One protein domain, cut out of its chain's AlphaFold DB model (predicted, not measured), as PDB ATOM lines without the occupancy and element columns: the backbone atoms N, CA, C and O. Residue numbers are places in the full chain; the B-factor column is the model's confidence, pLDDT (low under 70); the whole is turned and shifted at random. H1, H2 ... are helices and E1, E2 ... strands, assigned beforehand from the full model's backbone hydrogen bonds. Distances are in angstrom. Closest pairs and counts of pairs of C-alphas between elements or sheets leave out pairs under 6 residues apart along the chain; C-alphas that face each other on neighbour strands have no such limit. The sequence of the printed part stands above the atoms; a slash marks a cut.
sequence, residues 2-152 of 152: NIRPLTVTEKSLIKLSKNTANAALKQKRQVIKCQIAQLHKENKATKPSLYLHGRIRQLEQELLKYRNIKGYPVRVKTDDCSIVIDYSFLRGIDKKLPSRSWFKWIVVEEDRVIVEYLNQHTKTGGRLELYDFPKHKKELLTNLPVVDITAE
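Overview. This is residues 2 to 152 of the 152 residues of an uncharacterized protein of Caldibacillus debilis GB1 (UniProt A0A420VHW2). A long helical hairpin, H1 and H2, reaches away from a smaller head built of two small three-stranded sheets and the helix H3. The first part of H1 runs beside the head, and H2 folds back along the far part of H1. In the head, E2 of one sheet passes by one end of the other sheet, the meander E3, E4 and E5, and H3 is over E4 of that meander. The printed part has 151 residues with four named helices and six named strands, in the order H1, H2, E1, E2, H3, E3, E4, E5, H4, E6; the class is mixed, helices and strands, one sheet running E2, E1, E6 and mixed, the other E3, E4, E5 and antiparallel. The whole is loose, with a radius of gyration of the C-alphas of 20.8 A, and elongated, spanning 68 by 37 by 26 A.

Arrangement. From the start, H1, residues 8 to 45, and H2, residues 50 to 65, form a helical hairpin. They touch, with residues 29 to 43 alone of H1, at a shallow tilt of 6 degrees, opposite ways; their closest C-alphas, those of Ile 36 and Ile 56, are 5.8 A apart. E1, residues 73 to 77, and E2, residues 82 to 86, form an antiparallel hairpin, with N 76 and O 83 at 2.8 A, within hydrogen-bond range. E6, residues 146 to 148, is the parallel neighbour of E1, with N 147 and O 75 at 2.8 A. H1 only grazes this sheet, with its residues 10 to 18; its closest C-alpha pair with E1 is Ile 14 and Pro 73, 6.7 A apart. E3, residues 102 to 108, E4, residues 112 to 119, and E5, residues 125 to 131, form a meander, each strand the antiparallel neighbour of the one before. Two hairpins make it: N 103 and O 118 of E3 and E4 are 2.8 A apart, and so are N 113 and O 130 of E4 and E5. The closest C-alphas of E2 and E4, those of Ile 83 and Arg 112, are 7.2 A apart. H3, residues 87 to 96, is on the meander sheet at a height over the sheet of 10.0 A; it lies over E4 and runs along the strands, at 1 degree to E4 on the local plane. H3 is apart from H1. H4, residues 135 to 138, is close to but not clearly touching H1, the closest C-alphas being those of Ala 21 and Lys 137, 7.5 A apart. Every O i to N i+4 pair is within hydrogen-bond range in H1 and H3, 11 of 12 are in H2, and H4 is too short for such a pair.

Along the chain. H1 begins with C-alpha 8 at (14.836, 126.064, 72.943) and ends with C-alpha 45 at (-4.698, 86.268, 104.783), 54.6 A away. H2 measures 23.7 A and H3 14.1 A from first to last C-alpha. E3, E4 and E5 measure 19.3, 22.8 and 20.1 A, and E1 and E2 12.9 and 13.3 A. H4 is a short helix of four residues, and E6, of three residues, ends at C-alpha 148, (-1.043, 129.781, 67.645).

Size, cuts and confidence. The two C-alphas farthest apart, those of Ala 45 and His 121, are 69.1 A apart, while the first and last printed C-alphas, of Asn 2 and Glu 152, are 9.0 A apart. The printed part has no cut. No link is long; those from H2 to E1 and from H4 to E6 are short, and the others are tight. The mean pLDDT of the printed part is 88.4, and residues 150 to 152 are under 70.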
ATOM      1  N   ASN A   2       1.194 126.139  58.558       70.31
ATOM      2  CA  ASN A   2       2.628 126.111  58.816       70.31
ATOM      3  C   ASN A   2       2.829 126.185  60.334       70.31
ATOM      4  O   ASN A   2       2.590 127.228  60.939       70.31
ATOM      5  N   ILE A   3       3.198 125.071  60.971       81.50
ATOM      6  CA  ILE A   3       3.428 125.065  62.421       81.50
ATOM      7  C   ILE A   3       4.885 125.419  62.678       81.50
ATOM      8  O   ILE A   3       5.795 124.637  62.383       81.50
ATOM      9  N   ARG A   4       5.113 126.583  63.294       86.25
ATOM     10  CA  ARG A   4       6.469 127.015  63.635       86.25
ATOM     11  C   ARG A   4       7.180 125.990  64.532       86.25
ATOM     12  O   ARG A   4       6.548 125.326  65.365       86.25
ATOM     13  N   PRO A   5       8.508 125.843  64.406       88.88
ATOM     14  CA  PRO A   5       9.282 125.033  65.334       88.88
ATOM     15  C   PRO A   5       9.214 125.604  66.758       88.88
ATOM     16  O   PRO A   5       9.286 126.817  66.952       88.88
ATOM     17  N   LEU A   6       9.145 124.717  67.755       90.44
ATOM     18  CA  LEU A   6       9.345 125.110  69.153       90.44
ATOM     19  C   LEU A   6      10.772 125.618  69.375       90.44
ATOM     20  O   LEU A   6      11.744 124.948  68.982       90.44
ATOM     21  N   THR A   7      10.889 126.742  70.073       93.50
ATOM     22  CA  THR A   7      12.169 127.321  70.484       93.50
ATOM     23  C   THR A   7      12.826 126.481  71.585       93.50
ATOM     24  O   THR A   7      12.227 125.579  72.180       93.50
ATOM     25  N   VAL A   8      14.105 126.748  71.862       93.94
ATOM     26  CA  VAL A   8      14.836 126.064  72.943       93.94
ATOM     27  C   VAL A   8      14.226 126.387  74.312       93.94
ATOM     28  O   VAL A   8      14.092 125.491  75.145       93.94
ATOM     29  N   THR A   9      13.800 127.635  74.519       93.25
ATOM     30  CA  THR A   9      13.168 128.102  75.761       93.25
ATOM     31  C   THR A   9      11.790 127.475  75.972       93.25
ATOM     32  O   THR A   9      11.468 127.022  77.065       93.25
ATOM     33  N   GLU A  10      10.987 127.333  74.919       92.88
ATOM     34  CA  GLU A  10       9.698 126.640  75.006       92.88
ATOM     35  C   GLU A  10       9.877 125.165  75.360       92.88
ATOM     36  O   GLU A  10       9.179 124.630  76.219       92.88
ATOM     37  N   LYS A  11      10.859 124.496  74.745       93.19
ATOM     38  CA  LYS A  11      11.164 123.093  75.055       93.19
ATOM     39  C   LYS A  11      11.609 122.906  76.503       93.19
ATOM     40  O   LYS A  11      11.245 121.893  77.105       93.19
ATOM     41  N   SER A  12      12.390 123.832  77.062       92.50
ATOM     42  CA  SER A  12      12.816 123.749  78.462       92.50
ATOM     43  C   SER A  12      11.642 123.965  79.422       92.50
ATOM     44  O   SER A  12      11.492 123.173  80.355       92.50
ATOM     45  N   LEU A  13      10.753 124.923  79.141       93.69
ATOM     46  CA  LEU A  13       9.513 125.138  79.898       93.69
ATOM     47  C   LEU A  13       8.604 123.906  79.865       93.69
ATOM     48  O   LEU A  13       8.187 123.414  80.912       93.69
ATOM     49  N   ILE A  14       8.372 123.331  78.680       93.38
ATOM     50  CA  ILE A  14       7.592 122.095  78.533       93.38
ATOM     51  C   ILE A  14       8.226 120.961  79.340       93.38
ATOM     52  O   ILE A  14       7.522 120.204  80.008       93.38
ATOM     53  N   LYS A  15       9.556 120.817  79.284       93.88
ATOM     54  CA  LYS A  15      10.274 119.785  80.038       93.88
ATOM     55  C   LYS A  15      10.070 119.962  81.542       93.88
ATOM     56  O   LYS A  15       9.787 118.971  82.210       93.88
ATOM     57  N   LEU A  16      10.174 121.188  82.051       94.00
ATOM     58  CA  LEU A  16       9.951 121.502  83.461       94.00
ATOM     59  C   LEU A  16       8.515 121.160  83.878       94.00
ATOM     60  O   LEU A  16       8.324 120.318  84.753       94.00
ATOM     61  N   SER A  17       7.516 121.717  83.190       93.31
ATOM     62  CA  SER A  17       6.093 121.482  83.470       93.31
ATOM     63  C   SER A  17       5.730 119.997  83.399       93.31
ATOM     64  O   SER A  17       5.077 119.460  84.293       93.31
ATOM     65  N   LYS A  18       6.233 119.282  82.385       94.69
ATOM     66  CA  LYS A  18       6.048 117.831  82.240       94.69
ATOM     67  C   LYS A  18       6.689 117.046  83.381       94.69
ATOM     68  O   LYS A  18       6.100 116.066  83.837       94.69
ATOM     69  N   ASN A  19       7.888 117.420  83.824       94.19
ATOM     70  CA  ASN A  19       8.570 116.738  84.921       94.19
ATOM     71  C   ASN A  19       7.804 116.911  86.235       94.19
ATOM     72  O   ASN A  19       7.558 115.918  86.919       94.19
ATOM     73  N   THR A  20       7.357 118.132  86.531       93.88
ATOM     74  CA  THR A  20       6.526 118.436  87.703       93.88
ATOM     75  C   THR A  20       5.216 117.649  87.669       93.88
ATOM     76  O   THR A  20       4.894 116.933  88.619       93.88
ATOM     77  N   ALA A  21       4.506 117.670  86.538       94.25
ATOM     78  CA  ALA A  21       3.273 116.907  86.362       94.25
ATOM     79  C   ALA A  21       3.500 115.394  86.527       94.25
ATOM     80  O   ALA A  21       2.748 114.710  87.223       94.25
ATOM     81  N   ASN A  22       4.565 114.847  85.934       95.56
ATOM     82  CA  ASN A  22       4.897 113.426  86.047       95.56
ATOM     83  C   ASN A  22       5.325 113.019  87.462       95.56
ATOM     84  O   ASN A  22       5.068 111.877  87.852       95.56
ATOM     85  N   ALA A  23       5.936 113.918  88.237       95.38
ATOM     86  CA  ALA A  23       6.227 113.686  89.648       95.38
ATOM     87  C   ALA A  23       4.929 113.566  90.465       95.38
ATOM     88  O   ALA A  23       4.756 112.580  91.184       95.38
ATOM     89  N   ALA A  24       3.972 114.479  90.265       94.44
ATOM     90  CA  ALA A  24       2.655 114.406  90.901       94.44
ATOM     91  C   ALA A  24       1.887 113.129  90.499       94.44
ATOM     92  O   ALA A  24       1.357 112.409  91.346       94.44
ATOM     93  N   LEU A  25       1.893 112.771  89.210       94.62
ATOM     94  CA  LEU A  25       1.299 111.516  88.728       94.62
ATOM     95  C   LEU A  25       1.987 110.283  89.330       94.62
ATOM     96  O   LEU A  25       1.323 109.293  89.637       94.62
ATOM     97  N   LYS A  26       3.312 110.325  89.522       95.38
ATOM     98  CA  LYS A  26       4.065 109.244  90.172       95.38
ATOM     99  C   LYS A  26       3.629 109.062  91.624       95.38
ATOM    100  O   LYS A  26       3.435 107.917  92.020       95.38
ATOM    101  N   GLN A  27       3.434 110.147  92.372       94.62
ATOM    102  CA  GLN A  27       2.922 110.086  93.743       94.62
ATOM    103  C   GLN A  27       1.524 109.454  93.785       94.62
ATOM    104  O   GLN A  27       1.331 108.475  94.503       94.62
ATOM    105  N   LYS A  28       0.589 109.907  92.935       94.31
ATOM    106  CA  LYS A  28      -0.762 109.314  92.842       94.31
ATOM    107  C   LYS A  28      -0.722 107.815  92.528       94.31
ATOM    108  O   LYS A  28      -1.384 107.019  93.187       94.31
ATOM    109  N   ARG A  29       0.119 107.399  91.573       95.62
ATOM    110  CA  ARG A  29       0.317 105.971  91.266       95.62
ATOM    111  C   ARG A  29       0.875 105.190  92.446       95.62
ATOM    112  O   ARG A  29       0.500 104.037  92.618       95.62
ATOM    113  N   GLN A  30       1.794 105.773  93.210       95.75
ATOM    114  CA  GLN A  30       2.391 105.089  94.351       95.75
ATOM    115  C   GLN A  30       1.340 104.800  95.423       95.75
ATOM    116  O   GLN A  30       1.287 103.674  95.910       95.75
ATOM    117  N   VAL A  31       0.458 105.761  95.711       96.06
ATOM    118  CA  VAL A  31      -0.663 105.575  96.646       96.06
ATOM    119  C   VAL A  31      -1.552 104.409  96.205       96.06
ATOM    120  O   VAL A  31      -1.789 103.488  96.984       96.06
ATOM    121  N   ILE A  32      -1.965 104.384  94.935       95.19
ATOM    122  CA  ILE A  32      -2.812 103.311  94.386       95.19
ATOM    123  C   ILE A  32      -2.095 101.954  94.430       95.19
ATOM    124  O   ILE A  32      -2.687 100.947  94.805       95.19
ATOM    125  N   LYS A  33      -0.799 101.908  94.100       96.06
ATOM    126  CA  LYS A  33       0.000 100.676  94.192       96.06
ATOM    127  C   LYS A  33       0.082 100.147  95.622       96.06
ATOM    128  O   LYS A  33      -0.024  98.939  95.817       96.06
ATOM    129  N   CYS A  34       0.255 101.026  96.608       96.31
ATOM    130  CA  CYS A  34       0.239 100.647  98.018       96.31
ATOM    131  C   CYS A  34      -1.126 100.071  98.426       96.31
ATOM    132  O   CYS A  34      -1.162  99.029  99.077       96.31
ATOM    133  N   GLN A  35      -2.232 100.678  97.979       95.75
ATOM    134  CA  GLN A  35      -3.587 100.167  98.226       95.75
ATOM    135  C   GLN A  35      -3.803  98.780  97.608       95.75
ATOM    136  O   GLN A  35      -4.265  97.869  98.290       95.75
ATOM    137  N   ILE A  36      -3.405  98.582  96.346       95.00
ATOM    138  CA  ILE A  36      -3.471  97.272  95.678       95.00
ATOM    139  C   ILE A  36      -2.650  96.230  96.453       95.00
ATOM    140  O   ILE A  36      -3.128  95.128  96.716       95.00
ATOM    141  N   ALA A  37      -1.427  96.576  96.867       94.69
ATOM    142  CA  ALA A  37      -0.569  95.672  97.630       94.69
ATOM    143  C   ALA A  37      -1.180  95.290  98.988       94.69
ATOM    144  O   ALA A  37      -1.063  94.137  99.405       94.69
ATOM    145  N   GLN A  38      -1.842  96.229  99.668       94.38
ATOM    146  CA  GLN A  38      -2.546  95.966 100.921       94.38
ATOM    147  C   GLN A  38      -3.728  95.014 100.708       94.38
ATOM    148  O   GLN A  38      -3.815  94.004 101.403       94.38
ATOM    149  N   LEU A  39      -4.560  95.261  99.690       92.62
ATOM    150  CA  LEU A  39      -5.690  94.389  99.353       92.62
ATOM    151  C   LEU A  39      -5.238  92.983  98.946       92.62
ATOM    152  O   LEU A  39      -5.889  92.001  99.288       92.62
ATOM    153  N   HIS A  40      -4.100  92.846  98.259       92.00
ATOM    154  CA  HIS A  40      -3.531  91.529  97.969       92.00
ATOM    155  C   HIS A  40      -3.068  90.787  99.224       92.00
ATOM    156  O   HIS A  40      -3.199  89.566  99.273       92.00
ATOM    157  N   LYS A  41      -2.506  91.484 100.221       91.00
ATOM    158  CA  LYS A  41      -2.134  90.867 101.504       91.00
ATOM    159  C   LYS A  41      -3.377  90.403 102.259       91.00
ATOM    160  O   LYS A  41      -3.407  89.266 102.716       91.00
ATOM    161  N   GLU A  42      -4.401  91.247 102.318       89.12
ATOM    162  CA  GLU A  42      -5.688  90.930 102.941       89.12
ATOM    163  C   GLU A  42      -6.363  89.734 102.257       89.12
ATOM    164  O   GLU A  42      -6.685  88.754 102.912       89.12
ATOM    165  N   ASN A  43      -6.443  89.730 100.925       87.88
ATOM    166  CA  ASN A  43      -7.041  88.636 100.153       87.88
ATOM    167  C   ASN A  43      -6.259  87.307 100.224       87.88
ATOM    168  O   ASN A  43      -6.774  86.278  99.798       87.88
ATOM    169  N   LYS A  44      -5.000  87.329 100.686       84.62
ATOM    170  CA  LYS A  44      -4.204  86.123 100.975       84.62
ATOM    171  C   LYS A  44      -4.385  85.643 102.415       84.62
ATOM    172  O   LYS A  44      -4.341  84.442 102.650       84.62
ATOM    173  N   ALA A  45      -4.521  86.570 103.364       85.31
ATOM    174  CA  ALA A  45      -4.698  86.268 104.783       85.31
ATOM    175  C   ALA A  45      -6.128  85.803 105.096       85.31
ATOM    176  O   ALA A  45      -6.338  84.904 105.906       85.31
ATOM    177  N   THR A  46      -7.115  86.401 104.435       76.88
ATOM    178  CA  THR A  46      -8.522  85.999 104.458       76.88
ATOM    179  C   THR A  46      -8.799  85.085 103.262       76.88
ATOM    180  O   THR A  46      -8.120  85.182 102.240       76.88
ATOM    181  N   LYS A  47      -9.789  84.183 103.345       78.50
ATOM    182  CA  LYS A  47     -10.206  83.387 102.173       78.50
ATOM    183  C   LYS A  47     -10.520  84.331 100.994       78.50
ATOM    184  O   LYS A  47     -11.167  85.354 101.232       78.50
ATOM    185  N   PRO A  48     -10.099  84.008  99.754       77.94
ATOM    186  CA  PRO A  48     -10.262  84.897  98.612       77.94
ATOM    187  C   PRO A  48     -11.706  85.381  98.454       77.94
ATOM    188  O   PRO A  48     -12.625  84.571  98.352       77.94
ATOM    189  N   SER A  49     -11.898  86.700  98.428       85.12
ATOM    190  CA  SER A  49     -13.217  87.324  98.297       85.12
ATOM    191  C   SER A  49     -13.393  87.944  96.912       85.12
ATOM    192  O   SER A  49     -12.538  88.697  96.433       85.12
ATOM    193  N   LEU A  50     -14.543  87.673  96.283       86.25
ATOM    194  CA  LEU A  50     -14.961  88.300  95.022       86.25
ATOM    195  C   LEU A  50     -14.978  89.833  95.125       86.25
ATOM    196  O   LEU A  50     -14.626  90.524  94.167       86.25
ATOM    197  N   TYR A  51     -15.321  90.367  96.300       87.38
ATOM    198  CA  TYR A  51     -15.325  91.806  96.560       87.38
ATOM    199  C   TYR A  51     -13.917  92.413  96.456       87.38
ATOM    200  O   TYR A  51     -13.716  93.407  95.752       87.38
ATOM    201  N   LEU A  52     -12.921  91.783  97.091       87.62
ATOM    202  CA  LEU A  52     -11.532  92.252  97.054       87.62
ATOM    203  C   LEU A  52     -10.966  92.194  95.628       87.62
ATOM    204  O   LEU A  52     -10.294  93.131  95.198       87.62
ATOM    205  N   HIS A  53     -11.306  91.152  94.862       88.06
ATOM    206  CA  HIS A  53     -10.959  91.063  93.439       88.06
ATOM    207  C   HIS A  53     -11.550  92.213  92.616       88.06
ATOM    208  O   HIS A  53     -10.833  92.856  91.845       88.06
ATOM    209  N   GLY A  54     -12.840  92.508  92.800       91.69
ATOM    210  CA  GLY A  54     -13.498  93.628  92.131       91.69
ATOM    211  C   GLY A  54     -12.820  94.963  92.444       91.69
ATOM    212  O   GLY A  54     -12.558  95.756  91.537       91.69
ATOM    213  N   ARG A  55     -12.457  95.185  93.712       93.94
ATOM    214  CA  ARG A  55     -11.785  96.415  94.139       93.94
ATOM    215  C   ARG A  55     -10.374  96.555  93.565       93.94
ATOM    216  O   ARG A  55     -10.022  97.640  93.104       93.94
ATOM    217  N   ILE A  56      -9.585  95.479  93.548       93.31
ATOM    218  CA  ILE A  56      -8.244  95.475  92.940       93.31
ATOM    219  C   ILE A  56      -8.338  95.859  91.458       93.31
ATOM    220  O   ILE A  56      -7.642  96.773  91.020       93.31
ATOM    221  N   ARG A  57      -9.269  95.253  90.710       94.25
ATOM    222  CA  ARG A  57      -9.474  95.554  89.285       94.25
ATOM    223  C   ARG A  57      -9.841  97.023  89.035       94.25
ATOM    224  O   ARG A  57      -9.363  97.623  88.074       94.25
ATOM    225  N   GLN A  58     -10.664  97.624  89.897       94.94
ATOM    226  CA  GLN A  58     -10.982  99.056  89.814       94.94
ATOM    227  C   GLN A  58      -9.735  99.929  90.005       94.94
ATOM    228  O   GLN A  58      -9.513 100.865  89.237       94.94
ATOM    229  N   LEU A  59      -8.900  99.611  90.998       94.75
ATOM    230  CA  LEU A  59      -7.659 100.347  91.259       94.75
ATOM    231  C   LEU A  59      -6.652 100.196  90.108       94.75
ATOM    232  O   LEU A  59      -5.973 101.159  89.752       94.75
ATOM    233  N   GLU A  60      -6.578  99.026  89.474       94.19
ATOM    234  CA  GLU A  60      -5.760  98.816  88.274       94.19
ATOM    235  C   GLU A  60      -6.218  99.699  87.107       94.19
ATOM    236  O   GLU A  60      -5.391 100.340  86.450       94.19
ATOM    237  N   GLN A  61      -7.531  99.799  86.876       93.88
ATOM    238  CA  GLN A  61      -8.090 100.720  85.883       93.88
ATOM    239  C   GLN A  61      -7.785 102.180  86.227       93.88
ATOM    240  O   GLN A  61      -7.479 102.983  85.342       93.88
ATOM    241  N   GLU A  62      -7.823 102.540  87.508       92.81
ATOM    242  CA  GLU A  62      -7.465 103.880  87.961       92.81
ATOM    243  C   GLU A  62      -5.982 104.196  87.704       92.81
ATOM    244  O   GLU A  62      -5.639 105.282  87.233       92.81
ATOM    245  N   LEU A  63      -5.093 103.218  87.895       92.56
ATOM    246  CA  LEU A  63      -3.656 103.345  87.633       92.56
ATOM    247  C   LEU A  63      -3.378 103.717  86.164       92.56
ATOM    248  O   LEU A  63      -2.492 104.533  85.883       92.56
ATOM    249  N   LEU A  64      -4.176 103.198  85.223       90.00
ATOM    250  CA  LEU A  64      -4.078 103.544  83.800       90.00
ATOM    251  C   LEU A  64      -4.323 105.038  83.536       90.00
ATOM    252  O   LEU A  64      -3.658 105.622  82.673       90.00
ATOM    253  N   LYS A  65      -5.204 105.687  84.309       89.88
ATOM    254  CA  LYS A  65      -5.507 107.126  84.173       89.88
ATOM    255  C   LYS A  65      -4.299 107.996  84.518       89.88
ATOM    256  O   LYS A  65      -4.090 109.046  83.904       89.88
ATOM    257  N   TYR A  66      -3.454 107.537  85.441       92.06
ATOM    258  CA  TYR A  66      -2.283 108.270  85.924       92.06
ATOM    259  C   TYR A  66      -0.982 107.921  85.194       92.06
ATOM    260  O   TYR A  66       0.105 108.147  85.727       92.06
ATOM    261  N   ARG A  67      -1.036 107.379  83.971       90.56
ATOM    262  CA  ARG A  67       0.159 107.186  83.127       90.56
ATOM    263  C   ARG A  67       0.901 108.502  82.881       90.56
ATOM    264  O   ARG A  67       0.273 109.550  82.730       90.56
ATOM    265  N   ASN A  68       2.230 108.411  82.780       93.12
ATOM    266  CA  ASN A  68       3.095 109.553  82.477       93.12
ATOM    267  C   ASN A  68       2.636 110.291  81.214       93.12
ATOM    268  O   ASN A  68       2.233 109.673  80.225       93.12
ATOM    269  N   ILE A  69       2.764 111.610  81.250       92.00
ATOM    270  CA  ILE A  69       2.642 112.489  80.094       92.00
ATOM    271  C   ILE A  69       3.907 112.316  79.246       92.00
ATOM    272  O   ILE A  69       5.030 112.429  79.752       92.00
ATOM    273  N   LYS A  70       3.714 111.995  77.963       90.25
ATOM    274  CA  LYS A  70       4.770 111.829  76.955       90.25
ATOM    275  C   LYS A  70       4.765 113.015  75.984       90.25
ATOM    276  O   LYS A  70       3.849 113.830  76.015       90.25
ATOM    277  N   GLY A  71       5.813 113.108  75.165       90.06
ATOM    278  CA  GLY A  71       5.915 114.116  74.110       90.06
ATOM    279  C   GLY A  71       6.154 115.537  74.616       90.06
ATOM    280  O   GLY A  71       6.824 115.740  75.643       90.06
ATOM    281  N   TYR A  72       5.630 116.498  73.858       92.12
ATOM    282  CA  TYR A  72       5.744 117.931  74.096       92.12
ATOM    283  C   TYR A  72       4.340 118.536  74.185       92.12
ATOM    284  O   TYR A  72       3.840 119.035  73.179       92.12
ATOM    285  N   PRO A  73       3.672 118.456  75.353       93.31
ATOM    286  CA  PRO A  73       2.369 119.084  75.513       93.31
ATOM    287  C   PRO A  73       2.497 120.592  75.287       93.31
ATOM    288  O   PRO A  73       3.387 121.231  75.848       93.31
ATOM    289  N   VAL A  74       1.621 121.141  74.459       91.56
ATOM    290  CA  VAL A  74       1.519 122.570  74.153       91.56
ATOM    291  C   VAL A  74       0.061 122.979  74.225       91.56
ATOM    292  O   VAL A  74      -0.823 122.152  73.984       91.56
ATOM    293  N   ARG A  75      -0.194 124.245  74.557       90.44
ATOM    294  CA  ARG A  75      -1.535 124.805  74.428       90.44
ATOM    295  C   ARG A  75      -1.683 125.323  73.007       90.44
ATOM    296  O   ARG A  75      -0.939 126.202  72.593       90.44
ATOM    297  N   VAL A  76      -2.611 124.755  72.264       86.81
ATOM    298  CA  VAL A  76      -3.016 125.269  70.963       86.81
ATOM    299  C   VAL A  76      -4.177 126.211  71.193       86.81
ATOM    300  O   VAL A  76      -5.109 125.854  71.914       86.81
ATOM    301  N   LYS A  77      -4.095 127.408  70.622       83.94
ATOM    302  CA  LYS A  77      -5.150 128.407  70.712       83.94
ATOM    303  C   LYS A  77      -5.619 128.792  69.309       83.94
ATOM    304  O   LYS A  77      -4.805 128.974  68.406       83.94
ATOM    305  N   THR A  78      -6.931 128.894  69.173       80.12
ATOM    306  CA  THR A  78      -7.674 129.562  68.095       80.12
ATOM    307  C   THR A  78      -8.514 130.674  68.722       80.12
ATOM    308  O   THR A  78      -8.575 130.759  69.951       80.12
ATOM    309  N   ASP A  79      -9.154 131.514  67.911       77.06
ATOM    310  CA  ASP A  79      -9.841 132.727  68.381       77.06
ATOM    311  C   ASP A  79     -10.775 132.473  69.583       77.06
ATOM    312  O   ASP A  79     -10.656 133.171  70.594       77.06
ATOM    313  N   ASP A  80     -11.559 131.388  69.553       76.12
ATOM    314  CA  ASP A  80     -12.562 131.092  70.590       76.12
ATOM    315  C   ASP A  80     -12.207 129.929  71.538       76.12
ATOM    316  O   ASP A  80     -12.822 129.764  72.592       76.12
ATOM    317  N   CYS A  81     -11.195 129.119  71.207       81.62
ATOM    318  CA  CYS A  81     -10.934 127.838  71.878       81.62
ATOM    319  C   CYS A  81      -9.452 127.630  72.204       81.62
ATOM    320  O   CYS A  81      -8.553 128.083  71.492       81.62
ATOM    321  N   SER A  82      -9.176 126.886  73.282       85.69
ATOM    322  CA  SER A  82      -7.821 126.425  73.584       85.69
ATOM    323  C   SER A  82      -7.810 124.982  74.060       85.69
ATOM    324  O   SER A  82      -8.606 124.602  74.917       85.69
ATOM    325  N   ILE A  83      -6.860 124.208  73.554       90.00
ATOM    326  CA  ILE A  83      -6.738 122.773  73.807       90.00
ATOM    327  C   ILE A  83      -5.287 122.422  74.128       90.00
ATOM    328  O   ILE A  83      -4.360 123.080  73.651       90.00
ATOM    329  N   VAL A  84      -5.051 121.401  74.952       91.25
ATOM    330  CA  VAL A  84      -3.697 120.922  75.236       91.25
ATOM    331  C   VAL A  84      -3.453 119.645  74.448       91.25
ATOM    332  O   VAL A  84      -4.091 118.626  74.675       91.25
ATOM    333  N   ILE A  85      -2.476 119.654  73.547       91.00
ATOM    334  CA  ILE A  85      -2.132 118.470  72.749       91.00
ATOM    335  C   ILE A  85      -0.624 118.281  72.655       91.00
ATOM    336  O   ILE A  85       0.158 119.181  72.958       91.00
ATOM    337  N   ASP A  86      -0.181 117.080  72.283       91.94
ATOM    338  CA  ASP A  86       1.241 116.820  72.056       91.94
ATOM    339  C   ASP A  86       1.664 117.373  70.690       91.94
ATOM    340  O   ASP A  86       1.283 116.863  69.633       91.94
ATOM    341  N   TYR A  87       2.512 118.400  70.728       90.81
ATOM    342  CA  TYR A  87       3.091 119.079  69.571       90.81
ATOM    343  C   TYR A  87       3.732 118.120  68.558       90.81
ATOM    344  O   TYR A  87       3.748 118.391  67.357       90.81
ATOM    345  N   SER A  88       4.258 116.982  69.020       89.38
ATOM    346  CA  SER A  88       4.895 115.988  68.153       89.38
ATOM    347  C   SER A  88       3.909 115.401  67.138       89.38
ATOM    348  O   SER A  88       4.305 115.135  66.002       89.38
ATOM    349  N   PHE A  89       2.633 115.239  67.514       88.00
ATOM    350  CA  PHE A  89       1.593 114.762  66.598       88.00
ATOM    351  C   PHE A  89       1.253 115.814  65.553       88.00
ATOM    352  O   PHE A  89       1.317 115.517  64.363       88.00
ATOM    353  N   LEU A  90       0.995 117.050  65.985       86.75
ATOM    354  CA  LEU A  90       0.726 118.170  65.084       86.75
ATOM    355  C   LEU A  90       1.833 118.356  64.045       86.75
ATOM    356  O   LEU A  90       1.579 118.399  62.843       86.75
ATOM    357  N   ARG A  91       3.087 118.399  64.501       87.75
ATOM    358  CA  ARG A  91       4.237 118.544  63.608       87.75
ATOM    359  C   ARG A  91       4.429 117.323  62.712       87.75
ATOM    360  O   ARG A  91       4.911 117.451  61.590       87.75
ATOM    361  N   GLY A  92       4.087 116.134  63.207       87.75
ATOM    362  CA  GLY A  92       4.096 114.908  62.416       87.75
ATOM    363  C   GLY A  92       3.122 114.983  61.243       87.75
ATOM    364  O   GLY A  92       3.493 114.612  60.132       87.75
ATOM    365  N   ILE A  93       1.918 115.506  61.475       85.81
ATOM    366  CA  ILE A  93       0.907 115.722  60.435       85.81
ATOM    367  C   ILE A  93       1.398 116.763  59.429       85.81
ATOM    368  O   ILE A  93       1.392 116.495  58.230       85.81
ATOM    369  N   ASP A  94       1.921 117.895  59.909       84.81
ATOM    370  CA  ASP A  94       2.418 118.967  59.042       84.81
ATOM    371  C   ASP A  94       3.521 118.496  58.084       84.81
ATOM    372  O   ASP A  94       3.526 118.834  56.902       84.81
ATOM    373  N   LYS A  95       4.430 117.650  58.588       86.88
ATOM    374  CA  LYS A  95       5.521 117.066  57.798       86.88
ATOM    375  C   LYS A  95       5.055 115.993  56.817       86.88
ATOM    376  O   LYS A  95       5.635 115.878  55.742       86.88
ATOM    377  N   LYS A  96       4.075 115.167  57.200       87.88
ATOM    378  CA  LYS A  96       3.571 114.067  56.360       87.88
ATOM    379  C   LYS A  96       2.674 114.555  55.226       87.88
ATOM    380  O   LYS A  96       2.594 113.889  54.200       87.88
ATOM    381  N   LEU A  97       2.021 115.699  55.412       84.69
ATOM    382  CA  LEU A  97       1.121 116.315  54.443       84.69
ATOM    383  C   LEU A  97       1.738 117.631  53.935       84.69
ATOM    384  O   LEU A  97       1.394 118.711  54.429       84.69
ATOM    385  N   PRO A  98       2.692 117.569  52.983       80.44
ATOM    386  CA  PRO A  98       3.361 118.757  52.473       80.44
ATOM    387  C   PRO A  98       2.382 119.661  51.719       80.44
ATOM    388  O   PRO A  98       1.633 119.205  50.852       80.44
ATOM    389  N   SER A  99       2.452 120.965  51.989       81.00
ATOM    390  CA  SER A  99       1.520 121.969  51.448       81.00
ATOM    391  C   SER A  99       1.525 122.079  49.916       81.00
ATOM    392  O   SER A  99       0.591 122.619  49.342       81.00
ATOM    393  N   ARG A 100       2.560 121.555  49.241       83.50
ATOM    394  CA  ARG A 100       2.648 121.531  47.769       83.50
ATOM    395  C   ARG A 100       1.667 120.561  47.107       83.50
ATOM    396  O   ARG A 100       1.394 120.722  45.929       83.50
ATOM    397  N   SER A 101       1.199 119.543  47.825       87.25
ATOM    398  CA  SER A 101       0.331 118.493  47.264       87.25
ATOM    399  C   SER A 101      -0.958 118.305  48.056       87.25
ATOM    400  O   SER A 101      -1.875 117.643  47.576       87.25
ATOM    401  N   TRP A 102      -1.034 118.879  49.256       88.19
ATOM    402  CA  TRP A 102      -2.149 118.714  50.179       88.19
ATOM    403  C   TRP A 102      -2.664 120.070  50.648       88.19
ATOM    404  O   TRP A 102      -1.907 120.862  51.215       88.19
ATOM    405  N   PHE A 103      -3.961 120.301  50.473       88.06
ATOM    406  CA  PHE A 103      -4.686 121.306  51.242       88.06
ATOM    407  C   PHE A 103      -4.974 120.763  52.640       88.06
ATOM    408  O   PHE A 103      -5.189 119.560  52.801       88.06
ATOM    409  N   LYS A 104      -4.913 121.640  53.645       88.12
ATOM    410  CA  LYS A 104      -5.060 121.303  55.064       88.12
ATOM    411  C   LYS A 104      -5.878 122.384  55.755       88.12
ATOM    412  O   LYS A 104      -5.470 123.542  55.699       88.12
ATOM    413  N   TRP A 105      -6.921 121.992  56.471       86.62
ATOM    414  CA  TRP A 105      -7.723 122.876  57.312       86.62
ATOM    415  C   TRP A 105      -7.669 122.381  58.752       86.62
ATOM    416  O   TRP A 105      -7.715 121.174  58.998       86.62
ATOM    417  N   ILE A 106      -7.525 123.314  59.693       83.56
ATOM    418  CA  ILE A 106      -7.602 123.013  61.119       83.56
ATOM    419  C   ILE A 106      -8.852 123.656  61.680       83.56
ATOM    420  O   ILE A 106      -9.042 124.861  61.559       83.56
ATOM    421  N   VAL A 107      -9.642 122.836  62.359       84.31
ATOM    422  CA  VAL A 107     -10.748 123.283  63.192       84.31
ATOM    423  C   VAL A 107     -10.439 122.847  64.615       84.31
ATOM    424  O   VAL A 107     -10.116 121.684  64.863       84.31
ATOM    425  N   VAL A 108     -10.482 123.789  65.550       83.94
ATOM    426  CA  VAL A 108     -10.363 123.489  66.976       83.94
ATOM    427  C   VAL A 108     -11.757 123.579  67.572       83.94
ATOM    428  O   VAL A 108     -12.382 124.634  67.560       83.94
ATOM    429  N   GLU A 109     -12.229 122.454  68.085       84.62
ATOM    430  CA  GLU A 109     -13.452 122.351  68.871       84.62
ATOM    431  C   GLU A 109     -13.080 122.226  70.362       84.62
ATOM    432  O   GLU A 109     -11.903 122.092  70.707       84.62
ATOM    433  N   GLU A 110     -14.067 122.286  71.261       79.81
ATOM    434  CA  GLU A 110     -13.846 122.370  72.718       79.81
ATOM    435  C   GLU A 110     -12.911 121.282  73.290       79.81
ATOM    436  O   GLU A 110     -12.164 121.546  74.235       79.81
ATOM    437  N   ASP A 111     -12.929 120.066  72.733       86.31
ATOM    438  CA  ASP A 111     -12.185 118.905  73.239       86.31
ATOM    439  C   ASP A 111     -11.281 118.215  72.201       86.31
ATOM    440  O   ASP A 111     -10.606 117.223  72.518       86.31
ATOM    441  N   ARG A 112     -11.229 118.730  70.968       87.50
ATOM    442  CA  ARG A 112     -10.472 118.112  69.875       87.50
ATOM    443  C   ARG A 112      -9.983 119.110  68.832       87.50
ATOM    444  O   ARG A 112     -10.609 120.123  68.552       87.50
ATOM    445  N   VAL A 113      -8.865 118.766  68.203       87.56
ATOM    446  CA  VAL A 113      -8.391 119.387  66.965       87.56
ATOM    447  C   VAL A 113      -8.711 118.459  65.808       87.56
ATOM    448  O   VAL A 113      -8.286 117.303  65.793       87.56
ATOM    449  N   ILE A 114      -9.428 118.977  64.823       89.25
ATOM    450  CA  ILE A 114      -9.733 118.293  63.577       89.25
ATOM    451  C   ILE A 114      -8.783 118.827  62.510       89.25
ATOM    452  O   ILE A 114      -8.708 120.032  62.276       89.25
ATOM    453  N   VAL A 115      -8.053 117.919  61.869       89.25
ATOM    454  CA  VAL A 115      -7.243 118.209  60.687       89.25
ATOM    455  C   VAL A 115      -7.903 117.559  59.483       89.25
ATOM    456  O   VAL A 115      -7.852 116.337  59.318       89.25
ATOM    457  N   GLU A 116      -8.513 118.375  58.636       90.75
ATOM    458  CA  GLU A 116      -9.031 117.942  57.342       90.75
ATOM    459  C   GLU A 116      -7.960 118.143  56.279       90.75
ATOM    460  O   GLU A 116      -7.236 119.141  56.290       90.75
ATOM    461  N   TYR A 117      -7.822 117.184  55.369       91.00
ATOM    462  CA  TYR A 117      -6.817 117.253  54.317       91.00
ATOM    463  C   TYR A 117      -7.338 116.723  52.986       91.00
ATOM    464  O   TYR A 117      -8.094 115.755  52.939       91.00
ATOM    465  N   LEU A 118      -6.889 117.341  51.893       92.50
ATOM    466  CA  LEU A 118      -7.278 116.992  50.528       92.50
ATOM    467  C   LEU A 118      -6.063 117.021  49.603       92.50
ATOM    468  O   LEU A 118      -5.361 118.028  49.517       92.50
ATOM    469  N   ASN A 119      -5.828 115.931  48.879       91.50
ATOM    470  CA  ASN A 119      -4.794 115.873  47.857       91.50
ATOM    471  C   ASN A 119      -5.238 116.647  46.613       91.50
ATOM    472  O   ASN A 119      -6.312 116.409  46.055       91.50
ATOM    473  N   GLN A 120      -4.383 117.547  46.141       88.06
ATOM    474  CA  GLN A 120      -4.686 118.412  45.004       88.06
ATOM    475  C   GLN A 120      -4.856 117.637  43.693       88.06
ATOM    476  O   GLN A 120      -5.710 118.003  42.878       88.06
ATOM    477  N   HIS A 121      -4.073 116.569  43.517       89.62
ATOM    478  CA  HIS A 121      -3.987 115.789  42.284       89.62
ATOM    479  C   HIS A 121      -5.013 114.661  42.250       89.62
ATOM    480  O   HIS A 121      -5.767 114.542  41.291       89.62
ATOM    481  N   THR A 122      -5.066 113.847  43.304       91.44
ATOM    482  CA  THR A 122      -5.927 112.655  43.342       91.44
ATOM    483  C   THR A 122      -7.346 112.959  43.809       91.44
ATOM    484  O   THR A 122      -8.199 112.080  43.736       91.44
ATOM    485  N   LYS A 123      -7.597 114.167  44.338       90.75
ATOM    486  CA  LYS A 123      -8.855 114.554  45.006       90.75
ATOM    487  C   LYS A 123      -9.248 113.631  46.165       90.75
ATOM    488  O   LYS A 123     -10.379 113.672  46.635       90.75
ATOM    489  N   THR A 124      -8.313 112.820  46.656       91.19
ATOM    490  CA  THR A 124      -8.523 111.983  47.834       91.19
ATOM    491  C   THR A 124      -8.229 112.791  49.085       91.19
ATOM    492  O   THR A 124      -7.241 113.522  49.155       91.19
ATOM    493  N   GLY A 125      -9.096 112.668  50.079       91.38
ATOM    494  CA  GLY A 125      -8.976 113.397  51.329       91.38
ATOM    495  C   GLY A 125      -9.251 112.519  52.533       91.38
ATOM    496  O   GLY A 125      -9.498 111.319  52.418       91.38
ATOM    497  N   GLY A 126      -9.184 113.138  53.699       92.19
ATOM    498  CA  GLY A 126      -9.506 112.493  54.953       92.19
ATOM    499  C   GLY A 126      -9.565 113.491  56.093       92.19
ATOM    500  O   GLY A 126      -9.309 114.685  55.933       92.19
ATOM    501  N   ARG A 127      -9.910 112.958  57.260       92.56
ATOM    502  CA  ARG A 127     -10.065 113.706  58.498       92.56
ATOM    503  C   ARG A 127      -9.295 112.992  59.595       92.56
ATOM    504  O   ARG A 127      -9.397 111.775  59.735       92.56
ATOM    505  N   LEU A 128      -8.517 113.749  60.357       90.38
ATOM    506  CA  LEU A 128      -7.780 113.250  61.508       90.38
ATOM    507  C   LEU A 128      -8.192 114.030  62.749       90.38
ATOM    508  O   LEU A 128      -8.173 115.254  62.753       90.38
ATOM    509  N   GLU A 129      -8.540 113.307  63.807       91.00
ATOM    510  CA  GLU A 129      -8.977 113.894  65.070       91.00
ATOM    511  C   GLU A 129      -7.903 113.702  66.138       91.00
ATOM    512  O   GLU A 129      -7.416 112.592  66.371       91.00
ATOM    513  N   LEU A 130      -7.523 114.798  66.785       88.88
ATOM    514  CA  LEU A 130      -6.598 114.823  67.908       88.88
ATOM    515  C   LEU A 130      -7.352 115.265  69.152       88.88
ATOM    516  O   LEU A 130      -7.811 116.399  69.231       88.88
ATOM    517  N   TYR A 131      -7.440 114.380  70.131       88.69
ATOM    518  CA  TYR A 131      -8.160 114.648  71.369       88.69
ATOM    519  C   TYR A 131      -7.283 115.361  72.395       88.69
ATOM    520  O   TYR A 131      -6.067 115.140  72.465       88.69
ATOM    521  N   ASP A 132      -7.928 116.181  73.218       89.06
ATOM    522  CA  ASP A 132      -7.300 116.877  74.333       89.06
ATOM    523  C   ASP A 132      -6.707 115.905  75.369       89.06
ATOM    524  O   ASP A 132      -7.110 114.742  75.513       89.06
ATOM    525  N   PHE A 133      -5.768 116.399  76.175       85.94
ATOM    526  CA  PHE A 133      -5.385 115.685  77.383       85.94
ATOM    527  C   PHE A 133      -6.577 115.584  78.354       85.94
ATOM    528  O   PHE A 133      -7.316 116.550  78.559       85.94
ATOM    529  N   PRO A 134      -6.721 114.446  79.063       87.12
ATOM    530  CA  PRO A 134      -7.696 114.320  80.141       87.12
ATOM    531  C   PRO A 134      -7.582 115.455  81.166       87.12
ATOM    532  O   PRO A 134      -6.470 115.857  81.524       87.12
ATOM    533  N   LYS A 135      -8.723 115.924  81.692       87.50
ATOM    534  CA  LYS A 135      -8.814 117.082  82.603       87.50
ATOM    535  C   LYS A 135      -7.797 117.041  83.752       87.50
ATOM    536  O   LYS A 135      -7.047 117.993  83.941       87.50
ATOM    537  N   HIS A 136      -7.664 115.899  84.426       84.50
ATOM    538  CA  HIS A 136      -6.727 115.715  85.543       84.50
ATOM    539  C   HIS A 136      -5.245 115.836  85.160       84.50
ATOM    540  O   HIS A 136      -4.401 116.006  86.036       84.50
ATOM    541  N   LYS A 137      -4.896 115.688  83.875       88.56
ATOM    542  CA  LYS A 137      -3.538 115.932  83.365       88.56
ATOM    543  C   LYS A 137      -3.352 117.391  82.969       88.56
ATOM    544  O   LYS A 137      -2.279 117.924  83.224       88.56
ATOM    545  N   LYS A 138      -4.378 118.030  82.399       88.75
ATOM    546  CA  LYS A 138      -4.358 119.463  82.063       88.75
ATOM    547  C   LYS A 138      -4.126 120.334  83.288       88.75
ATOM    548  O   LYS A 138      -3.285 121.221  83.249       88.75
ATOM    549  N   GLU A 139      -4.802 120.023  84.389       88.75
ATOM    550  CA  GLU A 139      -4.647 120.736  85.664       88.75
ATOM    551  C   GLU A 139      -3.207 120.684  86.206       88.75
ATOM    552  O   GLU A 139      -2.768 121.598  86.893       88.75
ATOM    553  N   LEU A 140      -2.440 119.642  85.861       88.81
ATOM    554  CA  LEU A 140      -1.026 119.512  86.238       88.81
ATOM    555  C   LEU A 140      -0.073 120.240  85.274       88.81
ATOM    556  O   LEU A 140       1.120 120.346  85.552       88.81
ATOM    557  N   LEU A 141      -0.573 120.707  84.130       89.56
ATOM    558  CA  LEU A 141       0.181 121.342  83.052       89.56
ATOM    559  C   LEU A 141      -0.078 122.856  83.038       89.56
ATOM    560  O   LEU A 141      -0.624 123.411  82.086       89.56
ATOM    561  N   THR A 142       0.320 123.524  84.117       78.44
ATOM    562  CA  THR A 142      -0.005 124.935  84.378       78.44
ATOM    563  C   THR A 142       0.767 125.923  83.496       78.44
ATOM    564  O   THR A 142       0.192 126.916  83.060       78.44
ATOM    565  N   ASN A 143       2.027 125.622  83.158       83.75
ATOM    566  CA  ASN A 143       2.931 126.525  82.432       83.75
ATOM    567  C   ASN A 143       3.358 125.924  81.088       83.75
ATOM    568  O   ASN A 143       4.494 125.464  80.927       83.75
ATOM    569  N   LEU A 144       2.430 125.860  80.135       87.88
ATOM    570  CA  LEU A 144       2.730 125.416  78.775       87.88
ATOM    571  C   LEU A 144       2.824 126.604  77.818       87.88
ATOM    572  O   LEU A 144       2.013 127.525  77.928       87.88
ATOM    573  N   PRO A 145       3.768 126.576  76.861       87.56
ATOM    574  CA  PRO A 145       3.799 127.570  75.805       87.56
ATOM    575  C   PRO A 145       2.551 127.446  74.930       87.56
ATOM    576  O   PRO A 145       2.037 126.342  74.701       87.56
ATOM    577  N   VAL A 146       2.087 128.599  74.450       86.12
ATOM    578  CA  VAL A 146       0.981 128.699  73.503       86.12
ATOM    579  C   VAL A 146       1.549 128.667  72.089       86.12
ATOM    580  O   VAL A 146       2.505 129.377  71.771       86.12
ATOM    581  N   VAL A 147       0.989 127.798  71.259       83.06
ATOM    582  CA  VAL A 147       1.271 127.734  69.829       83.06
ATOM    583  C   VAL A 147       0.000 128.146  69.114       83.06
ATOM    584  O   VAL A 147      -0.984 127.405  69.121       83.06
ATOM    585  N   ASP A 148       0.033 129.327  68.511       78.19
ATOM    586  CA  ASP A 148      -1.043 129.781  67.645       78.19
ATOM    587  C   ASP A 148      -0.989 128.996  66.337       78.19
ATOM    588  O   ASP A 148       0.080 128.783  65.751       78.19
ATOM    589  N   ILE A 149      -2.151 128.527  65.902       71.31
ATOM    590  CA  ILE A 149      -2.317 127.914  64.592       71.31
ATOM    591  C   ILE A 149      -3.076 128.928  63.751       71.31
ATOM    592  O   ILE A 149      -4.280 129.092  63.915       71.31
ATOM    593  N   THR A 150      -2.371 129.607  62.850       60.44
ATOM    594  CA  THR A 150      -3.026 130.414  61.827       60.44
ATOM    595  C   THR A 150      -3.596 129.478  60.761       60.44
ATOM    596  O   THR A 150      -2.866 128.747  60.075       60.44
ATOM    597  N   ALA A 151      -4.924 129.449  60.670       51.09
ATOM    598  CA  ALA A 151      -5.627 128.924  59.511       51.09
ATOM    599  C   ALA A 151      -5.598 130.021  58.436       51.09
ATOM    600  O   ALA A 151      -6.404 130.943  58.472       51.09
ATOM    601  N   GLU A 152      -4.604 129.968  57.550       46.22
ATOM    602  CA  GLU A 152      -4.706 130.596  56.223       46.22
ATOM    603  C   GLU A 152      -5.483 129.674  55.285       46.22
ATOM    604  O   GLU A 152      -5.165 128.454  55.288       46.22
TER     605      GLU A 152